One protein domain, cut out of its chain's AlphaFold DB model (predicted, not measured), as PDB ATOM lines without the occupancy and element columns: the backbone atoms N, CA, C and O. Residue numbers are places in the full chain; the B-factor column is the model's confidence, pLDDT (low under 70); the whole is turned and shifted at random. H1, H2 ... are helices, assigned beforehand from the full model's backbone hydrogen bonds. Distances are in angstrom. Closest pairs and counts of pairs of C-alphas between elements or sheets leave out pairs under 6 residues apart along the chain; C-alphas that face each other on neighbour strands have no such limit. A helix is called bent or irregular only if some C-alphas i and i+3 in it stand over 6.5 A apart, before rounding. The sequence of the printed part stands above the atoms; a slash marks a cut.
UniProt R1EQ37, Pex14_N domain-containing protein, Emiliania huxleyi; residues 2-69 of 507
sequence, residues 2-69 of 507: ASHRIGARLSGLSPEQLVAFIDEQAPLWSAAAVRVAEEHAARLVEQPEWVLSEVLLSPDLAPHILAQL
ATOM      1  N   ALA A   2      34.046  38.404  45.466       48.69
ATOM      2  CA  ALA A   2      33.111  37.349  45.043       48.69
ATOM      3  C   ALA A   2      33.804  36.142  44.370       48.69
ATOM      4  O   ALA A   2      33.689  35.035  44.884       48.69
ATOM      5  N   SER A   3      34.603  36.356  43.315       48.78
ATOM      6  CA  SER A   3      35.306  35.279  42.587       48.78
ATOM      7  C   SER A   3      36.168  34.387  43.493       48.78
ATOM      8  O   SER A   3      36.055  33.167  43.455       48.78
ATOM      9  N   HIS A   4      36.937  34.981  44.412       52.34
ATOM     10  CA  HIS A   4      37.744  34.248  45.402       52.34
ATOM     11  C   HIS A   4      36.896  33.376  46.359       52.34
ATOM     12  O   HIS A   4      37.388  32.378  46.885       52.34
ATOM     13  N   ARG A   5      35.621  33.718  46.605       61.09
ATOM     14  CA  ARG A   5      34.698  32.876  47.391       61.09
ATOM     15  C   ARG A   5      34.054  31.771  46.552       61.09
ATOM     16  O   ARG A   5      33.713  30.741  47.117       61.09
ATOM     17  N   ILE A   6      33.900  31.976  45.243       70.31
ATOM     18  CA  ILE A   6      33.384  30.968  44.305       70.31
ATOM     19  C   ILE A   6      34.461  29.906  44.053       70.31
ATOM     20  O   ILE A   6      34.217  28.731  44.311       70.31
ATOM     21  N   GLY A   7      35.684  30.311  43.687       74.75
ATOM     22  CA  GLY A   7      36.805  29.386  43.472       74.75
ATOM     23  C   GLY A   7      37.094  28.501  44.689       74.75
ATOM     24  O   GLY A   7      37.258  27.300  44.535       74.75
ATOM     25  N   ALA A   8      37.037  29.062  45.903       75.38
ATOM     26  CA  ALA A   8      37.221  28.312  47.150       75.38
ATOM     27  C   ALA A   8      36.087  27.318  47.486       75.38
ATOM     28  O   ALA A   8      36.276  26.459  48.343       75.38
ATOM     29  N   ARG A   9      34.906  27.449  46.862       74.38
ATOM     30  CA  ARG A   9      33.794  26.493  46.990       74.38
ATOM     31  C   ARG A   9      33.883  25.400  45.926       74.38
ATOM     32  O   ARG A   9      33.760  24.230  46.262       74.38
ATOM     33  N   LEU A  10      34.163  25.775  44.676       79.38
ATOM     34  CA  LEU A  10      34.305  24.826  43.567       79.38
ATOM     35  C   LEU A  10      35.532  23.916  43.737       79.38
ATOM     36  O   LEU A  10      35.451  22.731  43.442       79.38
ATOM     37  N   SER A  11      36.633  24.417  44.311       81.81
ATOM     38  CA  SER A  11      37.837  23.618  44.598       81.81
ATOM     39  C   SER A  11      37.666  22.555  45.697       81.81
ATOM     40  O   SER A  11      38.635  21.879  46.033       81.81
ATOM     41  N   GLY A  12      36.487  22.463  46.323       84.00
ATOM     42  CA  GLY A  12      36.154  21.448  47.327       84.00
ATOM     43  C   GLY A  12      35.236  20.329  46.825       84.00
ATOM     44  O   GLY A  12      34.994  19.392  47.580       84.00
ATOM     45  N   LEU A  13      34.720  20.429  45.596       88.88
ATOM     46  CA  LEU A  13      33.861  19.413  44.983       88.88
ATOM     47  C   LEU A  13      34.706  18.341  44.286       88.88
ATOM     48  O   LEU A  13      35.767  18.643  43.735       88.88
ATOM     49  N   SER A  14      34.225  17.096  44.273       89.25
ATOM     50  CA  SER A  14      34.771  16.080  43.366       89.25
ATOM     51  C   SER A  14      34.405  16.407  41.905       89.25
ATOM     52  O   SER A  14      33.446  17.152  41.673       89.25
ATOM     53  N   PRO A  15      35.120  15.864  40.901       83.31
ATOM     54  CA  PRO A  15      34.777  16.070  39.493       83.31
ATOM     55  C   PRO A  15      33.321  15.701  39.172       83.31
ATOM     56  O   PRO A  15      32.641  16.431  38.459       83.31
ATOM     57  N   GLU A  16      32.816  14.619  39.764       87.94
ATOM     58  CA  GLU A  16      31.446  14.129  39.581       87.94
ATOM     59  C   GLU A  16      30.417  15.082  40.208       87.94
ATOM     60  O   GLU A  16      29.371  15.341  39.621       87.94
ATOM     61  N   GLN A  17      30.729  15.652  41.378       85.81
ATOM     62  CA  GLN A  17      29.890  16.662  42.032       85.81
ATOM     63  C   GLN A  17      29.874  17.987  41.263       85.81
ATOM     64  O   GLN A  17      28.851  18.669  41.242       85.81
ATOM     65  N   LEU A  18      30.991  18.359  40.631       81.69
ATOM     66  CA  LEU A  18      31.069  19.549  39.789       81.69
ATOM     67  C   LEU A  18      30.246  19.378  38.504       81.69
ATOM     68  O   LEU A  18      29.531  20.304  38.132       81.69
ATOM     69  N   VAL A  19      30.302  18.202  37.866       83.88
ATOM     70  CA  VAL A  19      29.470  17.873  36.695       83.88
ATOM     71  C   VAL A  19      27.987  17.860  37.068       83.88
ATOM     72  O   VAL A  19      27.217  18.585  36.451       83.88
ATOM     73  N   ALA A  20      27.597  17.163  38.142       85.38
ATOM     74  CA  ALA A  20      26.206  17.148  38.604       85.38
ATOM     75  C   ALA A  20      25.674  18.556  38.936       85.38
ATOM     76  O   ALA A  20      24.544  18.887  38.591       85.38
ATOM     77  N   PHE A  21      26.496  19.419  39.546       85.94
ATOM     78  CA  PHE A  21      26.128  20.817  39.788       85.94
ATOM     79  C   PHE A  21      25.948  21.612  38.484       85.94
ATOM     80  O   PHE A  21      25.055  22.449  38.403       85.94
ATOM     81  N   ILE A  22      26.764  21.371  37.455       82.62
ATOM     82  CA  ILE A  22      26.592  22.006  36.140       82.62
ATOM     83  C   ILE A  22      25.296  21.519  35.478       82.62
ATOM     84  O   ILE A  22      24.509  22.351  35.027       82.62
ATOM     85  N   ASP A  23      25.032  20.211  35.493       82.75
ATOM     86  CA  ASP A  23      23.833  19.606  34.898       82.75
ATOM     87  C   ASP A  23      22.532  20.058  35.593       82.75
ATOM     88  O   ASP A  23      21.526  20.289  34.926       82.75
ATOM     89  N   GLU A  24      22.542  20.255  36.918       86.62
ATOM     90  CA  GLU A  24      21.400  20.810  37.665       86.62
ATOM     91  C   GLU A  24      21.141  22.297  37.370       86.62
ATOM     92  O   GLU A  24      19.994  22.748  37.436       86.62
ATOM     93  N   GLN A  25      22.184  23.081  37.065       84.62
ATOM     94  CA  GLN A  25      22.048  24.520  36.808       84.62
ATOM     95  C   GLN A  25      21.832  24.863  35.328       84.62
ATOM     96  O   GLN A  25      21.237  25.902  35.041       84.62
ATOM     97  N   ALA A  26      22.242  24.003  34.391       80.62
ATOM     98  CA  ALA A  26      22.075  24.230  32.954       80.62
ATOM     99  C   ALA A  26      20.614  24.524  32.518       80.62
ATOM    100  O   ALA A  26      20.428  25.450  31.725       80.62
ATOM    101  N   PRO A  27      19.560  23.866  33.056       82.81
ATOM    102  CA  PRO A  27      18.163  24.204  32.749       82.81
ATOM    103  C   PRO A  27      17.706  25.574  33.275       82.81
ATOM    104  O   PRO A  27      16.684  26.094  32.832       82.81
ATOM    105  N   LEU A  28      18.431  26.150  34.240       77.88
ATOM    106  CA  LEU A  28      18.135  27.452  34.846       77.88
ATOM    107  C   LEU A  28      18.879  28.604  34.153       77.88
ATOM    108  O   LEU A  28      18.661  29.771  34.485       77.88
ATOM    109  N   TRP A  29      19.751  28.305  33.188       83.38
ATOM    110  CA  TRP A  29      20.418  29.314  32.373       83.38
ATOM    111  C   TRP A  29      19.489  29.768  31.246       83.38
ATOM    112  O   TRP A  29      18.927  28.965  30.504       83.38
ATOM    113  N   SER A  30      19.316  31.083  31.102       75.94
ATOM    114  CA  SER A  30      18.489  31.631  30.026       75.94
ATOM    115  C   SER A  30      19.089  31.304  28.653       75.94
ATOM    116  O   SER A  30      20.307  31.201  28.506       75.94
ATOM    117  N   ALA A  31      18.257  31.231  27.610       71.00
ATOM    118  CA  ALA A  31      18.735  31.002  26.242       71.00
ATOM    119  C   ALA A  31      19.780  32.046  25.778       71.00
ATOM    120  O   ALA A  31      20.627  31.752  24.939       71.00
ATOM    121  N   ALA A  32      19.760  33.255  26.353       58.38
ATOM    122  CA  ALA A  32      20.804  34.257  26.148       58.38
ATOM    123  C   ALA A  32      22.129  33.876  26.840       58.38
ATOM    124  O   ALA A  32      23.184  33.993  26.226       58.38
ATOM    125  N   ALA A  33      22.080  33.382  28.082       67.75
ATOM    126  CA  ALA A  33      23.262  32.914  28.808       67.75
ATOM    127  C   ALA A  33      23.907  31.686  28.143       67.75
ATOM    128  O   ALA A  33      25.129  31.634  28.043       67.75
ATOM    129  N   VAL A  34      23.104  30.748  27.620       74.00
ATOM    130  CA  VAL A  34      23.607  29.587  26.861       74.00
ATOM    131  C   VAL A  34      24.337  30.036  25.593       74.00
ATOM    132  O   VAL A  34      25.474  29.634  25.380       74.00
ATOM    133  N   ARG A  35      23.762  30.954  24.802       71.81
ATOM    134  CA  ARG A  35      24.423  31.476  23.590       71.81
ATOM    135  C   ARG A  35      25.714  32.245  23.883       71.81
ATOM    136  O   ARG A  35      26.664  32.154  23.115       71.81
ATOM    137  N   VAL A  36      25.765  32.978  24.997       73.12
ATOM    138  CA  VAL A  36      26.993  33.640  25.471       73.12
ATOM    139  C   VAL A  36      28.034  32.603  25.914       73.12
ATOM    140  O   VAL A  36      29.214  32.754  25.604       73.12
ATOM    141  N   ALA A  37      27.621  31.519  26.575       71.75
ATOM    142  CA  ALA A  37      28.511  30.414  26.929       71.75
ATOM    143  C   ALA A  37      29.047  29.670  25.689       71.75
ATOM    144  O   ALA A  37      30.234  29.365  25.648       71.75
ATOM    145  N   GLU A  38      28.223  29.440  24.662       78.44
ATOM    146  CA  GLU A  38      28.635  28.863  23.371       78.44
ATOM    147  C   GLU A  38      29.629  29.770  22.627       78.44
ATOM    148  O   GLU A  38      30.657  29.299  22.143       78.44
ATOM    149  N   GLU A  39      29.379  31.085  22.586       78.81
ATOM    150  CA  GLU A  39      30.304  32.052  21.985       78.81
ATOM    151  C   GLU A  39      31.647  32.099  22.739       78.81
ATOM    152  O   GLU A  39      32.715  32.123  22.122       78.81
ATOM    153  N   HIS A  40      31.624  32.048  24.073       73.94
ATOM    154  CA  HIS A  40      32.844  31.951  24.875       73.94
ATOM    155  C   HIS A  40      33.534  30.582  24.763       73.94
ATOM    156  O   HIS A  40      34.761  30.537  24.819       73.94
ATOM    157  N   ALA A  41      32.799  29.488  24.546       71.12
ATOM    158  CA  ALA A  41      33.362  28.164  24.280       71.12
ATOM    159  C   ALA A  41      34.080  28.114  22.921       71.12
ATOM    160  O   ALA A  41      35.189  27.589  22.839       71.12
ATOM    161  N   ALA A  42      33.515  28.738  21.883       75.75
ATOM    162  CA  ALA A  42      34.198  28.913  20.601       75.75
ATOM    163  C   ALA A  42      35.496  29.731  20.760       75.75
ATOM    164  O   ALA A  42      36.545  29.338  20.254       75.75
ATOM    165  N   ARG A  43      35.465  30.818  21.544       68.69
ATOM    166  CA  ARG A  43      36.659  31.632  21.846       68.69
ATOM    167  C   ARG A  43      37.688  30.915  22.736       68.69
ATOM    168  O   ARG A  43      38.876  31.194  22.610       68.69
ATOM    169  N   LEU A  44      37.272  29.990  23.606       69.38
ATOM    170  CA  LEU A  44      38.169  29.159  24.432       69.38
ATOM    171  C   LEU A  44      39.042  28.218  23.590       69.38
ATOM    172  O   LEU A  44      40.165  27.929  23.997       69.38
ATOM    173  N   VAL A  45      38.549  27.765  22.430       74.06
ATOM    174  CA  VAL A  45      39.332  26.959  21.474       74.06
ATOM    175  C   VAL A  45      40.438  27.793  20.818       74.06
ATOM    176  O   VAL A  45      41.515  27.266  20.557       74.06
ATOM    177  N   GLU A  46      40.207  29.089  20.593       69.31
ATOM    178  CA  GLU A  46      41.200  29.979  19.977       69.31
ATOM    179  C   GLU A  46      42.169  30.619  20.989       69.31
ATOM    180  O   GLU A  46      43.344  30.791  20.670       69.31
ATOM    181  N   GLN A  47      41.712  30.990  22.196       78.75
ATOM    182  CA  GLN A  47      42.527  31.669  23.223       78.75
ATOM    183  C   GLN A  47      42.125  31.250  24.659       78.75
ATOM    184  O   GLN A  47      41.394  31.976  25.346       78.75
ATOM    185  N   PRO A  48      42.612  30.098  25.163       55.22
ATOM    186  CA  PRO A  48      42.109  29.497  26.404       55.22
ATOM    187  C   PRO A  48      42.394  30.326  27.667       55.22
ATOM    188  O   PRO A  48      41.606  30.333  28.612       55.22
ATOM    189  N   GLU A  49      43.512  31.049  27.696       66.31
ATOM    190  CA  GLU A  49      43.994  31.753  28.888       66.31
ATOM    191  C   GLU A  49      43.365  33.138  29.118       66.31
ATOM    192  O   GLU A  49      43.372  33.626  30.248       66.31
ATOM    193  N   TRP A  50      42.740  33.744  28.100       67.56
ATOM    194  CA  TRP A  50      42.030  35.027  28.241       67.56
ATOM    195  C   TRP A  50      40.606  34.855  28.795       67.56
ATOM    196  O   TRP A  50      40.192  35.571  29.713       67.56
ATOM    197  N   VAL A  51      39.866  33.864  28.286       65.81
ATOM    198  CA  VAL A  51      38.445  33.666  28.622       65.81
ATOM    199  C   VAL A  51      38.255  33.215  30.077       65.81
ATOM    200  O   VAL A  51      37.315  33.655  30.737       65.81
ATOM    201  N   LEU A  52      39.177  32.413  30.627       55.62
ATOM    202  CA  LEU A  52      39.121  31.981  32.032       55.62
ATOM    203  C   LEU A  52      39.187  33.160  33.017       55.62
ATOM    204  O   LEU A  52      38.494  33.146  34.037       55.62
ATOM    205  N   SER A  53      39.968  34.201  32.711       65.38
ATOM    206  CA  SER A  53      39.977  35.438  33.502       65.38
ATOM    207  C   SER A  53      38.664  36.216  33.400       65.38
ATOM    208  O   SER A  53      38.202  36.746  34.408       65.38
ATOM    209  N   GLU A  54      38.049  36.285  32.221       68.62
ATOM    210  CA  GLU A  54      36.856  37.108  31.990       68.62
ATOM    211  C   GLU A  54      35.578  36.459  32.550       68.62
ATOM    212  O   GLU A  54      34.797  37.117  33.246       68.62
ATOM    213  N   VAL A  55      35.408  35.144  32.375       67.31
ATOM    214  CA  VAL A  55      34.254  34.390  32.901       67.31
ATOM    215  C   VAL A  55      34.265  34.341  34.435       67.31
ATOM    216  O   VAL A  55      33.232  34.559  35.069       67.31
ATOM    217  N   LEU A  56      35.429  34.133  35.065       60.59
ATOM    218  CA  LEU A  56      35.541  34.069  36.531       60.59
ATOM    219  C   LEU A  56      35.505  35.444  37.227       60.59
ATOM    220  O   LEU A  56      35.407  35.500  38.459       60.59
ATOM    221  N   LEU A  57      35.594  36.549  36.477       61.72
ATOM    222  CA  LEU A  57      35.558  37.920  37.009       61.72
ATOM    223  C   LEU A  57      34.321  38.727  36.580       61.72
ATOM    224  O   LEU A  57      34.124  39.823  37.111       61.72
ATOM    225  N   SER A  58      33.475  38.198  35.691       70.00
ATOM    226  CA  SER A  58      32.286  38.901  35.200       70.00
ATOM    227  C   SER A  58      31.273  39.201  36.324       70.00
ATOM    228  O   SER A  58      30.852  38.287  37.045       70.00
ATOM    229  N   PRO A  59      30.859  40.473  36.503       59.81
ATOM    230  CA  PRO A  59      30.075  40.907  37.661       59.81
ATOM    231  C   PRO A  59      28.618  40.421  37.663       59.81
ATOM    232  O   PRO A  59      28.026  40.370  38.739       59.81
ATOM    233  N   ASP A  60      28.063  40.035  36.511       66.25
ATOM    234  CA  ASP A  60      26.638  39.686  36.368       66.25
ATOM    235  C   ASP A  60      26.343  38.194  36.614       66.25
ATOM    236  O   ASP A  60      25.257  37.830  37.078       66.25
ATOM    237  N   LEU A  61      27.325  37.314  36.380       61.50
ATOM    238  CA  LEU A  61      27.183  35.865  36.577       61.50
ATOM    239  C   LEU A  61      27.436  35.448  38.039       61.50
ATOM    240  O   LEU A  61      26.763  34.570  38.581       61.50
ATOM    241  N   ALA A  62      28.376  36.119  38.715       68.62
ATOM    242  CA  ALA A  62      28.762  35.802  40.090       68.62
ATOM    243  C   ALA A  62      27.615  35.876  41.134       68.62
ATOM    244  O   ALA A  62      27.597  35.022  42.023       68.62
ATOM    245  N   PRO A  63      26.658  36.831  41.089       66.19
ATOM    246  CA  PRO A  63      25.541  36.888  42.036       66.19
ATOM    247  C   PRO A  63      24.584  35.696  41.918       66.19
ATOM    248  O   PRO A  63      24.139  35.180  42.940       66.19
ATOM    249  N   HIS A  64      24.314  35.239  40.692       64.88
ATOM    250  CA  HIS A  64      23.390  34.139  40.413       64.88
ATOM    251  C   HIS A  64      23.940  32.807  40.951       64.88
ATOM    252  O   HIS A  64      23.291  32.161  41.772       64.88
ATOM    253  N   ILE A  65      25.205  32.491  40.637       65.19
ATOM    254  CA  ILE A  65      25.910  31.308  41.169       65.19
ATOM    255  C   ILE A  65      25.980  31.335  42.709       65.19
ATOM    256  O   ILE A  65      25.890  30.300  43.369       65.19
ATOM    257  N   LEU A  66      26.132  32.515  43.324       56.66
ATOM    258  CA  LEU A  66      26.200  32.639  44.784       56.66
ATOM    259  C   LEU A  66      24.866  32.370  45.499       56.66
ATOM    260  O   LEU A  66      24.912  32.018  46.680       56.66
ATOM    261  N   ALA A  67      23.726  32.535  44.820       69.19
ATOM    262  CA  ALA A  67      22.390  32.349  45.387       69.19
ATOM    263  C   ALA A  67      21.928  30.880  45.410       69.19
ATOM    264  O   ALA A  67      21.119  30.515  46.258       69.19
ATOM    265  N   GLN A  68      22.453  30.044  44.508       66.69
ATOM    266  CA  GLN A  68      22.032  28.646  44.316       66.69
ATOM    267  C   GLN A  68      22.884  27.626  45.097       66.69
ATOM    268  O   GLN A  68      22.538  26.452  45.170       66.69
ATOM    269  N   LEU A  69      23.991  28.055  45.711       58.00
ATOM    270  CA  LEU A  69      24.869  27.174  46.488       58.00
ATOM    271  C   LEU A  69      24.299  26.911  47.899       58.00
ATOM    272  O   LEU A  69      24.078  27.884  48.629       58.00
TER     273      LEU A  69
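This is residues 2 to 69 of the 507 residues of the protein "Pex14_N domain-containing protein" of Emiliania huxleyi (UniProt R1EQ37). Five helices follow one another round a nearly empty middle, like an open frame: H1 leads into H2, H2 spans one side towards H3, and H3 with H4 makes a helical hairpin on the side away from H1 and H5. The last residues of H4 come back near the first residues of H1, and H5 packs on H1; the contacts between helices are few. The printed part has 68 residues with five named helices, in the order H1, H2, H3, H4, H5, and no named strand; the class is all helix. By its radius of gyration of the C-alphas, 12.4 A, the whole is compact, and it spans 29 by 24 by 24 A.

H1, residues 2 to 10, is close to but not clearly touching H2, residues 15 to 28; their closest C-alphas, those of Leu 10 and Leu 18, are 7.3 A apart. H2 touches no helix, and it is only just apart from H3, residues 31 to 46, with a closest distance between C-alphas of 8.3 A. H3 touches H4, residues 48 to 57, with residues 40 to 44 alone; the closest C-alphas, those of Leu 44 and Val 51, are 6.2 A apart. This hairpin has a shallow tilt of 34 degrees, only just short of steep, and its helices run opposite ways. H4 is close to but not clearly touching H1, where the closest C-alphas, those of Ser 3 and Leu 57, are 6.2 A apart. H5, residues 61 to 68, touches H1 at a steep tilt of 51 degrees, the same way, with the C-alphas of Ala 2 and Ala 62 closest at 6.8 A. H3 is apart from H1 and from H5, and H2 is apart from H4 and from H5. Of the O i to N i+4 pairs, 4 of 5 are within hydrogen-bond range in H1, 8 of 10 in H2, 11 of 12 in H3, 4 of 6 in H4 and 3 of 4 in H5.

H1 begins at C-alpha 2, (33.111, 37.349, 45.043), and is 12.7 A long from first to last C-alpha. H2 is 20.7 A long and only just irregular: C-alphas 24 and 27 are 6.8 A apart. H3, the longest helix with 16 residues, is 23.3 A long and begins at C-alpha 31, (18.735, 31.002, 26.242). H4 is 15.0 A long. H5 is 11.8 A long and ends at C-alpha 68, (22.032, 28.646, 44.316).

The two C-alphas farthest apart, those of Glu 46 and Ala 67, are 31.7 A apart. The printed part has no cut, and its four links are tight. The mean pLDDT of the printed part is 72.0, and 30 residues are under 70, among them residues 2 to 5, 48 to 57 and 59 to 69.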